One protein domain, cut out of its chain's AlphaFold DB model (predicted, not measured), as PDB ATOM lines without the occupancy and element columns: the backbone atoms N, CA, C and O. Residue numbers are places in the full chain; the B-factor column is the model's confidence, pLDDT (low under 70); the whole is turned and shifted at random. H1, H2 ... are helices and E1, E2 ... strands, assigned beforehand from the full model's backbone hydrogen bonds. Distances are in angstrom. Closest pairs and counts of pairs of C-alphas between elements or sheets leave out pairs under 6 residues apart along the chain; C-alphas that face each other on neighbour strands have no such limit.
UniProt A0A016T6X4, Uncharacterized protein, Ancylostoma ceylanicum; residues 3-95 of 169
ATOM      1  N   LEU A   3     183.842  99.805 122.059       87.25
ATOM      2  CA  LEU A   3     183.910 101.190 122.564       87.25
ATOM      3  C   LEU A   3     182.611 101.620 123.269       87.25
ATOM      4  O   LEU A   3     182.633 102.265 124.309       87.25
ATOM      5  N   GLN A   4     181.462 101.195 122.737       87.25
ATOM      6  CA  GLN A   4     180.149 101.459 123.340       87.25
ATOM      7  C   GLN A   4     179.945 100.691 124.659       87.25
ATOM      8  O   GLN A   4     179.168 101.105 125.509       87.25
ATOM      9  N   CYS A   5     180.683  99.599 124.873       89.69
ATOM     10  CA  CYS A   5     180.730  98.886 126.151       89.69
ATOM     11  C   CYS A   5     181.733  99.502 127.151       89.69
ATOM     12  O   CYS A   5     181.987  98.902 128.194       89.69
ATOM     13  N   GLY A   6     182.330 100.661 126.841       88.00
ATOM     14  CA  GLY A   6     183.321 101.330 127.689       88.00
ATOM     15  C   GLY A   6     184.730 100.737 127.609       88.00
ATOM     16  O   GLY A   6     185.564 101.010 128.474       88.00
ATOM     17  N   CYS A   7     185.018  99.894 126.611       91.00
ATOM     18  CA  CYS A   7     186.356  99.343 126.425       91.00
ATOM     19  C   CYS A   7     187.284 100.363 125.761       91.00
ATOM     20  O   CYS A   7     186.969 100.903 124.705       91.00
ATOM     21  N   ARG A   8     188.494 100.525 126.302       92.50
ATOM     22  CA  ARG A   8     189.565 101.276 125.636       92.50
ATOM     23  C   ARG A   8     190.198 100.437 124.522       92.50
ATOM     24  O   ARG A   8     190.578  99.289 124.750       92.50
ATOM     25  N   VAL A   9     190.339 101.015 123.333       93.00
ATOM     26  CA  VAL A   9     190.966 100.388 122.162       93.00
ATOM     27  C   VAL A   9     192.363 100.965 121.967       93.00
ATOM     28  O   VAL A   9     192.546 102.180 121.921       93.00
ATOM     29  N   PHE A  10     193.353 100.086 121.829       93.62
ATOM     30  CA  PHE A  10     194.743 100.454 121.567       93.62
ATOM     31  C   PHE A  10     195.119 100.028 120.152       93.62
ATOM     32  O   PHE A  10     195.108  98.838 119.838       93.62
ATOM     33  N   LEU A  11     195.467 100.991 119.303       93.88
ATOM     34  CA  LEU A  11     195.937 100.723 117.949       93.88
ATOM     35  C   LEU A  11     197.462 100.649 117.986       93.88
ATOM     36  O   LEU A  11     198.124 101.659 118.198       93.88
ATOM     37  N   ILE A  12     198.028  99.455 117.837       92.44
ATOM     38  CA  ILE A  12     199.465  99.216 118.003       92.44
ATOM     39  C   ILE A  12     200.015  98.625 116.715       92.44
ATOM     40  O   ILE A  12     199.452  97.675 116.170       92.44
ATOM     41  N   ALA A  13     201.142  99.155 116.247       89.88
ATOM     42  CA  ALA A  13     201.824  98.580 115.102       89.88
ATOM     43  C   ALA A  13     202.483  97.242 115.481       89.88
ATOM     44  O   ALA A  13     203.243  97.158 116.451       89.88
ATOM     45  N   GLY A  14     202.186  96.193 114.712       87.81
ATOM     46  CA  GLY A  14     202.846  94.895 114.843       87.81
ATOM     47  C   GLY A  14     204.318  94.927 114.401       87.81
ATOM     48  O   GLY A  14     204.818  95.978 113.992       87.81
ATOM     49  N   PRO A  15     205.024  93.784 114.468       86.75
ATOM     50  CA  PRO A  15     206.364  93.637 113.904       86.75
ATOM     51  C   PRO A  15     206.428  94.096 112.446       86.75
ATOM     52  O   PRO A  15     205.447  93.992 111.708       86.75
ATOM     53  N   ARG A  16     207.595  94.591 112.037       86.62
ATOM     54  CA  ARG A  16     207.793  95.085 110.678       86.62
ATOM     55  C   ARG A  16     207.959  93.947 109.680       86.62
ATOM     56  O   ARG A  16     208.845  93.126 109.901       86.62
ATOM     57  N   PRO A  17     207.199  93.923 108.578       86.00
ATOM     58  CA  PRO A  17     207.523  93.101 107.423       86.00
ATOM     59  C   PRO A  17     208.610  93.769 106.575       86.00
ATOM     60  O   PRO A  17     208.961  94.935 106.781       86.00
ATOM     61  N   ARG A  18     209.128  93.039 105.585       86.25
ATOM     62  CA  ARG A  18     210.104  93.571 104.623       86.25
ATOM     63  C   ARG A  18     209.535  94.700 103.758       86.25
ATOM     64  O   ARG A  18     210.270  95.619 103.399       86.25
ATOM     65  N   ASP A  19     208.247  94.639 103.423       88.38
ATOM     66  CA  ASP A  19     207.550  95.719 102.720       88.38
ATOM     67  C   ASP A  19     207.011  96.763 103.713       88.38
ATOM     68  O   ASP A  19     205.848  96.736 104.131       88.38
ATOM     69  N   GLU A  20     207.869  97.717 104.081       87.44
ATOM     70  CA  GLU A  20     207.502  98.819 104.978       87.44
ATOM     71  C   GLU A  20     206.368  99.693 104.408       87.44
ATOM     72  O   GLU A  20     205.560 100.226 105.173       87.44
ATOM     73  N   ASN A  21     206.236  99.795 103.078       90.75
ATOM     74  CA  ASN A  21     205.181 100.597 102.458       90.75
ATOM     75  C   ASN A  21     203.807  99.955 102.651       90.75
ATOM     76  O   ASN A  21     202.834 100.656 102.930       90.75
ATOM     77  N   SER A  22     203.702  98.636 102.469       89.00
ATOM     78  CA  SER A  22     202.458  97.904 102.734       89.00
ATOM     79  C   SER A  22     202.068  98.017 104.209       89.00
ATOM     80  O   SER A  22     200.935  98.382 104.533       89.00
ATOM     81  N   TRP A  23     203.036  97.841 105.109       88.50
ATOM     82  CA  TRP A  23     202.840  97.995 106.550       88.50
ATOM     83  C   TRP A  23     202.315  99.383 106.941       88.50
ATOM     84  O   TRP A  23     201.328  99.500 107.674       88.50
ATOM     85  N   TYR A  24     202.913 100.442 106.390       92.06
ATOM     86  CA  TYR A  24     202.469 101.815 106.612       92.06
ATOM     87  C   TYR A  24     201.063 102.084 106.049       92.06
ATOM     88  O   TYR A  24     200.245 102.749 106.695       92.06
ATOM     89  N   ARG A  25     200.734 101.533 104.871       93.88
ATOM     90  CA  ARG A  25     199.388 101.649 104.288       93.88
ATOM     91  C   ARG A  25     198.335 101.007 105.180       93.88
ATOM     92  O   ARG A  25     197.294 101.619 105.388       93.88
ATOM     93  N   VAL A  26     198.605  99.827 105.743       92.12
ATOM     94  CA  VAL A  26     197.678  99.160 106.674       92.12
ATOM     95  C   VAL A  26     197.445 100.016 107.918       92.12
ATOM     96  O   VAL A  26     196.297 100.227 108.303       92.12
ATOM     97  N   ALA A  27     198.507 100.574 108.508       93.56
ATOM     98  CA  ALA A  27     198.393 101.492 109.641       93.56
ATOM     99  C   ALA A  27     197.540 102.728 109.299       93.56
ATOM    100  O   ALA A  27     196.643 103.108 110.051       93.56
ATOM    101  N   THR A  28     197.775 103.319 108.129       94.94
ATOM    102  CA  THR A  28     197.009 104.472 107.641       94.94
ATOM    103  C   THR A  28     195.537 104.125 107.430       94.94
ATOM    104  O   THR A  28     194.664 104.861 107.879       94.94
ATOM    105  N   GLN A  29     195.243 102.986 106.799       95.81
ATOM    106  CA  GLN A  29     193.870 102.540 106.553       95.81
ATOM    107  C   GLN A  29     193.123 102.231 107.852       95.81
ATOM    108  O   GLN A  29     191.976 102.642 108.007       95.81
ATOM    109  N   ALA A  30     193.776 101.582 108.820       94.25
ATOM    110  CA  ALA A  30     193.191 101.346 110.137       94.25
ATOM    111  C   ALA A  30     192.836 102.666 110.841       94.25
ATOM    112  O   ALA A  30     191.751 102.790 111.406       94.25
ATOM    113  N   ARG A  31     193.715 103.673 110.753       94.50
ATOM    114  CA  ARG A  31     193.467 105.013 111.300       94.50
ATOM    115  C   ARG A  31     192.313 105.723 110.593       94.50
ATOM    116  O   ARG A  31     191.452 106.265 111.273       94.50
ATOM    117  N   ILE A  32     192.257 105.687 109.260       95.62
ATOM    118  CA  ILE A  32     191.145 106.264 108.482       95.62
ATOM    119  C   ILE A  32     189.819 105.616 108.887       95.62
ATOM    120  O   ILE A  32     188.853 106.321 109.156       95.62
ATOM    121  N   HIS A  33     189.783 104.287 108.988       93.88
ATOM    122  CA  HIS A  33     188.576 103.565 109.376       93.88
ATOM    123  C   HIS A  33     188.112 103.927 110.792       93.88
ATOM    124  O   HIS A  33     186.933 104.190 111.013       93.88
ATOM    125  N   MET A  34     189.048 103.986 111.744       93.25
ATOM    126  CA  MET A  34     188.746 104.391 113.116       93.25
ATOM    127  C   MET A  34     188.271 105.840 113.196       93.25
ATOM    128  O   MET A  34     187.293 106.108 113.886       93.25
ATOM    129  N   ASN A  35     188.916 106.760 112.480       93.50
ATOM    130  CA  ASN A  35     188.524 108.165 112.468       93.50
ATOM    131  C   ASN A  35     187.137 108.356 111.852       93.50
ATOM    132  O   ASN A  35     186.325 109.041 112.456       93.50
ATOM    133  N   GLY A  36     186.833 107.684 110.738       94.50
ATOM    134  CA  GLY A  36     185.503 107.746 110.126       94.50
ATOM    135  C   GLY A  36     184.397 107.252 111.063       94.50
ATOM    136  O   GLY A  36     183.329 107.842 111.118       94.50
ATOM    137  N   PHE A  37     184.657 106.221 111.874       92.25
ATOM    138  CA  PHE A  37     183.716 105.812 112.924       92.25
ATOM    139  C   PHE A  37     183.590 106.857 114.050       92.25
ATOM    140  O   PHE A  37     182.509 107.056 114.591       92.25
ATOM    141  N   LEU A  38     184.691 107.508 114.433       93.94
ATOM    142  CA  LEU A  38     184.712 108.494 115.519       93.94
ATOM    143  C   LEU A  38     184.128 109.858 115.127       93.94
ATOM    144  O   LEU A  38     183.752 110.610 116.022       93.94
ATOM    145  N   GLU A  39     184.033 110.177 113.833       94.81
ATOM    146  CA  GLU A  39     183.393 111.403 113.336       94.81
ATOM    147  C   GLU A  39     181.950 111.530 113.845       94.81
ATOM    148  O   GLU A  39     181.574 112.590 114.351       94.81
ATOM    149  N   ASP A  40     181.201 110.424 113.816       94.38
ATOM    150  CA  ASP A  40     179.818 110.337 114.302       94.38
ATOM    151  C   ASP A  40     179.712 109.989 115.803       94.38
ATOM    152  O   ASP A  40     178.625 110.028 116.380       94.38
ATOM    153  N   HIS A  41     180.834 109.650 116.450       93.25
ATOM    154  CA  HIS A  41     180.904 109.162 117.834       93.25
ATOM    155  C   HIS A  41     182.034 109.834 118.628       93.25
ATOM    156  O   HIS A  41     182.891 109.176 119.237       93.25
ATOM    157  N   GLN A  42     182.062 111.165 118.607       93.25
ATOM    158  CA  GLN A  42     183.134 111.967 119.203       93.25
ATOM    159  C   GLN A  42     183.313 111.724 120.708       93.25
ATOM    160  O   GLN A  42     184.430 111.807 121.225       93.25
ATOM    161  N   GLU A  43     182.244 111.354 121.413       94.38
ATOM    162  CA  GLU A  43     182.259 110.976 122.825       94.38
ATOM    163  C   GLU A  43     183.159 109.765 123.120       94.38
ATOM    164  O   GLU A  43     183.636 109.597 124.245       94.38
ATOM    165  N   LEU A  44     183.432 108.930 122.113       93.62
ATOM    166  CA  LEU A  44     184.268 107.739 122.238       93.62
ATOM    167  C   LEU A  44     185.754 108.016 121.981       93.62
ATOM    168  O   LEU A  44     186.580 107.160 122.302       93.62
ATOM    169  N   MET A  45     186.130 109.192 121.459       92.19
ATOM    170  CA  MET A  45     187.532 109.526 121.155       92.19
ATOM    171  C   MET A  45     188.502 109.296 122.330       92.19
ATOM    172  O   MET A  45     189.556 108.699 122.107       92.19
ATOM    173  N   PRO A  46     188.180 109.657 123.593       92.56
ATOM    174  CA  PRO A  46     189.083 109.427 124.730       92.56
ATOM    175  C   PRO A  46     189.350 107.942 125.043       92.56
ATOM    176  O   PRO A  46     190.236 107.610 125.841       92.56
ATOM    177  N   GLN A  47     188.563 107.035 124.457       93.75
ATOM    178  CA  GLN A  47     188.728 105.589 124.590       93.75
ATOM    179  C   GLN A  47     189.646 104.996 123.515       93.75
ATOM    180  O   GLN A  47     189.950 103.808 123.583       93.75
ATOM    181  N   VAL A  48     190.114 105.779 122.542       94.12
ATOM    182  CA  VAL A  48     191.029 105.299 121.502       94.12
ATOM    183  C   VAL A  48     192.430 105.832 121.767       94.12
ATOM    184  O   VAL A  48     192.658 107.033 121.862       94.12
ATOM    185  N   VAL A  49     193.390 104.918 121.894       93.69
ATOM    186  CA  VAL A  49     194.810 105.242 122.040       93.69
ATOM    187  C   VAL A  49     195.531 104.793 120.779       93.69
ATOM    188  O   VAL A  49     195.777 103.603 120.577       93.69
ATOM    189  N   ASP A  50     195.877 105.756 119.932       93.56
ATOM    190  CA  ASP A  50     196.605 105.504 118.696       93.56
ATOM    191  C   ASP A  50     198.126 105.488 118.929       93.56
ATOM    192  O   ASP A  50     198.722 106.457 119.408       93.56
ATOM    193  N   LYS A  51     198.746 104.350 118.612       93.19
ATOM    194  CA  LYS A  51     200.193 104.092 118.619       93.19
ATOM    195  C   LYS A  51     200.656 103.459 117.302       93.19
ATOM    196  O   LYS A  51     201.721 102.837 117.256       93.19
ATOM    197  N   LEU A  52     199.865 103.587 116.236       92.88
ATOM    198  CA  LEU A  52     200.261 103.174 114.896       92.88
ATOM    199  C   LEU A  52     201.328 104.119 114.338       92.88
ATOM    200  O   LEU A  52     201.468 105.265 114.767       92.88
ATOM    201  N   VAL A  53     202.055 103.646 113.331       90.75
ATOM    202  CA  VAL A  53     203.067 104.445 112.633       90.75
ATOM    203  C   VAL A  53     202.430 105.695 112.021       90.75
ATOM    204  O   VAL A  53     201.313 105.638 111.495       90.75
ATOM    205  N   VAL A  54     203.117 106.832 112.148       88.19
ATOM    206  CA  VAL A  54     202.604 108.150 111.736       88.19
ATOM    207  C   VAL A  54     203.102 108.535 110.349       88.19
ATOM    208  O   VAL A  54     202.335 109.094 109.575       88.19
ATOM    209  N   GLU A  55     204.346 108.200 110.017       89.25
ATOM    210  CA  GLU A  55     204.971 108.568 108.750       89.25
ATOM    211  C   GLU A  55     205.741 107.383 108.155       89.25
ATOM    212  O   GLU A  55     206.248 106.510 108.861       89.25
ATOM    213  N   ASN A  56     205.779 107.328 106.826       86.88
ATOM    214  CA  ASN A  56     206.431 106.242 106.113       86.88
ATOM    215  C   ASN A  56     207.955 106.306 106.290       86.88
ATOM    216  O   ASN A  56     208.563 107.359 106.118       86.88
ATOM    217  N   GLY A  57     208.574 105.169 106.605       83.06
ATOM    218  CA  GLY A  57     210.015 105.077 106.844       83.06
ATOM    219  C   GLY A  57     210.485 105.647 108.189       83.06
ATOM    220  O   GLY A  57     211.682 105.599 108.474       83.06
ATOM    221  N   THR A  58     209.584 106.149 109.043       84.56
ATOM    222  CA  THR A  58     209.927 106.621 110.392       84.56
ATOM    223  C   THR A  58     209.180 105.821 111.454       84.56
ATOM    224  O   THR A  58     208.032 105.412 111.293       84.56
ATOM    225  N   ILE A  59     209.862 105.519 112.561       84.62
ATOM    226  CA  ILE A  59     209.301 104.722 113.655       84.62
ATOM    227  C   ILE A  59     209.755 105.346 114.962       84.62
ATOM    228  O   ILE A  59     210.943 105.613 115.144       84.62
ATOM    229  N   ASP A  60     208.812 105.535 115.881       85.75
ATOM    230  CA  ASP A  60     209.121 105.934 117.250       85.75
ATOM    231  C   ASP A  60     210.087 104.909 117.882       85.75
ATOM    232  O   ASP A  60     209.755 103.720 117.933       85.75
ATOM    233  N   PRO A  61     211.256 105.325 118.402       85.44
ATOM    234  CA  PRO A  61     212.183 104.437 119.105       85.44
ATOM    235  C   PRO A  61     211.561 103.692 120.298       85.44
ATOM    236  O   PRO A  61     212.055 102.640 120.708       85.44
ATOM    237  N   ASN A  62     210.474 104.226 120.865       84.12
ATOM    238  CA  ASN A  62     209.720 103.588 121.944       84.12
ATOM    239  C   ASN A  62     208.665 102.595 121.441       84.12
ATOM    240  O   ASN A  62     208.071 101.874 122.247       84.12
ATOM    241  N   SER A  63     208.427 102.534 120.130       88.38
ATOM    242  CA  SER A  63     207.497 101.586 119.531       88.38
ATOM    243  C   SER A  63     208.020 100.155 119.675       88.38
ATOM    244  O   SER A  63     209.194  99.883 119.400       88.38
ATOM    245  N   PRO A  64     207.161  99.186 120.027       90.88
ATOM    246  CA  PRO A  64     207.547  97.781 120.029       90.88
ATOM    247  C   PRO A  64     207.947  97.281 118.631       90.88
ATOM    248  O   PRO A  64     208.776  96.378 118.529       90.88
ATOM    249  N   ALA A  65     207.452  97.911 117.561       88.19
ATOM    250  CA  ALA A  65     207.853  97.613 116.185       88.19
ATOM    251  C   ALA A  65     209.302  98.025 115.858       88.19
ATOM    252  O   ALA A  65     209.912  97.459 114.951       88.19
ATOM    253  N   TYR A  66     209.873  98.985 116.599       86.75
ATOM    254  CA  TYR A  66     211.282  99.365 116.465       86.75
ATOM    255  C   TYR A  66     212.210  98.311 117.083       86.75
ATOM    256  O   TYR A  66     213.261  97.995 116.531       86.75
ATOM    257  N   ALA A  67     211.810  97.750 118.228       83.94
ATOM    258  CA  ALA A  67     212.632  96.815 118.994       83.94
ATOM    259  C   ALA A  67     212.726  95.412 118.372       83.94
ATOM    260  O   ALA A  67     213.648  94.658 118.690       83.94
ATOM    261  N   VAL A  68     211.763  95.037 117.533       85.00
ATOM    262  CA  VAL A  68     211.696  93.721 116.891       85.00
ATOM    263  C   VAL A  68     212.377  93.759 115.525       85.00
ATOM    264  O   VAL A  68     212.354  94.775 114.832       85.00
ATOM    265  N   ALA A  69     213.010  92.646 115.148       73.38
ATOM    266  CA  ALA A  69     213.621  92.510 113.833       73.38
ATOM    267  C   ALA A  69     212.551  92.529 112.732       73.38
ATOM    268  O   ALA A  69     211.403  92.152 112.962       73.38
ATOM    269  N   VAL A  70     212.953  92.949 111.536       82.56
ATOM    270  CA  VAL A  70     212.110  92.829 110.345       82.56
ATOM    271  C   VAL A  70     211.859  91.343 110.074       82.56
ATOM    272  O   VAL A  70     212.795  90.544 110.103       82.56
ATOM    273  N   LEU A  71     210.596  90.974 109.877       81.44
ATOM    274  CA  LEU A  71     210.186  89.641 109.462       81.44
ATOM    275  C   LEU A  71     210.456  89.483 107.964       81.44
ATOM    276  O   LEU A  71     209.999  90.289 107.154       81.44
ATOM    277  N   ASP A  72     211.215  88.445 107.617       75.69
ATOM    278  CA  ASP A  72     211.543  88.120 106.225       75.69
ATOM    279  C   ASP A  72     210.350  87.518 105.466       75.69
ATOM    280  O   ASP A  72     210.259  87.664 104.247       75.69
ATOM    281  N   ASP A  73     209.453  86.844 106.188       78.06
ATOM    282  CA  ASP A  73     208.250  86.189 105.677       78.06
ATOM    283  C   ASP A  73     207.028  86.702 106.447       78.06
ATOM    284  O   ASP A  73     206.945  86.546 107.669       78.06
ATOM    285  N   ASP A  74     206.078  87.292 105.721       70.50
ATOM    286  CA  ASP A  74     204.839  87.859 106.265       70.50
ATOM    287  C   ASP A  74     203.913  86.785 106.863       70.50
ATOM    288  O   ASP A  74     203.064  87.085 107.702       70.50
ATOM    289  N   SER A  75     204.089  85.525 106.454       77.38
ATOM    290  CA  SER A  75     203.376  84.364 106.999       77.38
ATOM    291  C   SER A  75     204.155  83.633 108.100       77.38
ATOM    292  O   SER A  75     203.664  82.671 108.698       77.38
ATOM    293  N   GLY A  76     205.375  84.094 108.386       77.00
ATOM    294  CA  GLY A  76     206.285  83.477 109.334       77.00
ATOM    295  C   GLY A  76     205.888  83.710 110.792       77.00
ATOM    296  O   GLY A  76     205.405  84.769 111.192       77.00
ATOM    297  N   TRP A  77     206.161  82.717 111.636       82.12
ATOM    298  CA  TRP A  77     206.005  82.862 113.080       82.12
ATOM    299  C   TRP A  77     207.135  83.705 113.677       82.12
ATOM    300  O   TRP A  77     208.316  83.453 113.430       82.12
ATOM    301  N   LEU A  78     206.781  84.659 114.542       84.38
ATOM    302  CA  LEU A  78     207.758  85.453 115.284       84.38
ATOM    303  C   LEU A  78     208.496  84.571 116.317       84.38
ATOM    304  O   LEU A  78     207.844  83.961 117.170       84.38
ATOM    305  N   PRO A  79     209.844  84.525 116.325       86.56
ATOM    306  CA  PRO A  79     210.585  83.761 117.325       86.56
ATOM    307  C   PRO A  79     210.272  84.223 118.756       86.56
ATOM    308  O   PRO A  79     210.209  85.424 119.019       86.56
ATOM    309  N   GLU A  80     210.188  83.292 119.717       87.81
ATOM    310  CA  GLU A  80     209.804  83.589 121.115       87.81
ATOM    311  C   GLU A  80     210.616  84.745 121.726       87.81
ATOM    312  O   GLU A  80     210.075  85.622 122.398       87.81
ATOM    313  N   ARG A  81     211.931  84.786 121.471       87.62
ATOM    314  CA  ARG A  81     212.808  85.856 121.970       87.62
ATOM    315  C   ARG A  81     212.379  87.232 121.460       87.62
ATOM    316  O   ARG A  81     212.426  88.195 122.223       87.62
ATOM    317  N   GLN A  82     211.991  87.319 120.192       88.75
ATOM    318  CA  GLN A  82     211.524  88.557 119.581       88.75
ATOM    319  C   GLN A  82     210.113  88.908 120.064       88.75
ATOM    320  O   GLN A  82     209.876  90.057 120.415       88.75
ATOM    321  N   ALA A  83     209.222  87.923 120.212       88.75
ATOM    322  CA  ALA A  83     207.897  88.126 120.797       88.75
ATOM    323  C   ALA A  83     207.980  88.673 122.233       88.75
ATOM    324  O   ALA A  83     207.333  89.660 122.575       88.75
ATOM    325  N   ARG A  84     208.848  88.107 123.080       89.56
ATOM    326  CA  ARG A  84     209.090  88.634 124.436       89.56
ATOM    327  C   ARG A  84     209.618  90.065 124.417       89.56
ATOM    328  O   ARG A  84     209.264  90.853 125.290       89.56
ATOM    329  N   LEU A  85     210.478  90.394 123.452       90.50
ATOM    330  CA  LEU A  85     211.003  91.746 123.298       90.50
ATOM    331  C   LEU A  85     209.899  92.721 122.876       90.50
ATOM    332  O   LEU A  85     209.784  93.776 123.494       90.50
ATOM    333  N   PHE A  86     209.051  92.328 121.922       91.00
ATOM    334  CA  PHE A  86     207.862  93.074 121.512       91.00
ATOM    335  C   PHE A  86     206.995  93.423 122.721       91.00
ATOM    336  O   PHE A  86     206.794  94.598 123.020       91.00
ATOM    337  N   TYR A  87     206.559  92.413 123.484       90.00
ATOM    338  CA  TYR A  87     205.696  92.628 124.645       90.00
ATOM    339  C   TYR A  87     206.379  93.446 125.742       90.00
ATOM    340  O   TYR A  87     205.731  94.258 126.389       90.00
ATOM    341  N   LYS A  88     207.695  93.308 125.931       90.44
ATOM    342  CA  LYS A  88     208.448  94.136 126.884       90.44
ATOM    343  C   LYS A  88     208.493  95.616 126.488       90.44
ATOM    344  O   LYS A  88     208.540  96.475 127.365       90.44
ATOM    345  N   TYR A  89     208.553  95.932 125.199       91.31
ATOM    346  CA  TYR A  89     208.469  97.320 124.740       91.31
ATOM    347  C   TYR A  89     207.030  97.822 124.766       91.31
ATOM    348  O   TYR A  89     206.788  98.949 125.191       91.31
ATOM    349  N   LEU A  90     206.074  96.960 124.425       91.62
ATOM    350  CA  LEU A  90     204.655  97.272 124.494       91.62
ATOM    351  C   LEU A  90     204.230  97.661 125.914       91.62
ATOM    352  O   LEU A  90     203.547  98.665 126.092       91.62
ATOM    353  N   THR A  91     204.683  96.922 126.930       91.19
ATOM    354  CA  THR A  91     204.360  97.233 128.329       91.19
ATOM    355  C   THR A  91     204.879  98.605 128.738       91.19
ATOM    356  O   THR A  91     204.208  99.304 129.485       91.19
ATOM    357  N   ARG A  92     206.037  99.036 128.221       90.50
ATOM    358  CA  ARG A  92     206.574 100.386 128.453       90.50
ATOM    359  C   ARG A  92     205.763 101.450 127.724       90.50
ATOM    360  O   ARG A  92     205.422 102.458 128.330       90.50
ATOM    361  N   GLN A  93     205.441 101.215 126.451       91.31
ATOM    362  CA  GLN A  93     204.662 102.144 125.630       91.31
ATOM    363  C   GLN A  93     203.260 102.378 126.214       91.31
ATOM    364  O   GLN A  93     202.723 103.482 126.131       91.31
ATOM    365  N   LEU A  94     202.679 101.342 126.819       91.81
ATOM    366  CA  LEU A  94     201.326 101.359 127.363       91.81
ATOM    367  C   LEU A  94     201.263 101.515 128.888       91.81
ATOM    368  O   LEU A  94     200.162 101.611 129.425       91.81
ATOM    369  N   ALA A  95     202.401 101.591 129.582       91.25
ATOM    370  CA  ALA A  95     202.466 101.793 131.032       91.25
ATOM    371  C   ALA A  95     201.634 102.988 131.543       91.25
ATOM    372  O   ALA A  95     201.055 102.868 132.620       91.25
TER     373      ALA A  95
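This is residues 3 to 95 of the 169 residues of an uncharacterized protein of Ancylostoma ceylanicum (UniProt A0A016T6X4). Two short parallel strands, E1 and E2, run near the long helix H1, with H2 at one end; toward the other, H3 packs on H4. The 93 printed residues, mostly helix by class, include E1, H1, H2, E2, H3, H4 in order. The whole is only just compact, close to loose: radius of gyration of the C-alphas 14.3 A, spans 39 by 27 by 23 A.

E1, residues 9 to 12, and E2, 48 to 51, are parallel; N 11 and O 49, 2.9 A apart, are within hydrogen-bond range. H1, residues 20 to 39, and H2, 42 to 47, join these parallel strands in a strand-helix-strand unit with right-handed crossover. H3, residues 64 to 67, touches H4, 80 to 94; the closest C-alphas, Pro 64 and Tyr 89, are 4.8 A apart. Every O i to N i+4 pair is within range in H1, 10 of 11 in H4 and 0 of 2 in H2, with 2 of 3 O i to N i+3 pairs.

E1 begins at C-alpha 9 (190.966, 100.388, 122.162); H4 ends at C-alpha 94 (201.326, 101.359, 127.363). H1 measures 28.5 A.

The printed part has no cut. Links E2 to H3 and H3 to H4 are long. No printed residue is under 70 in pLDDT.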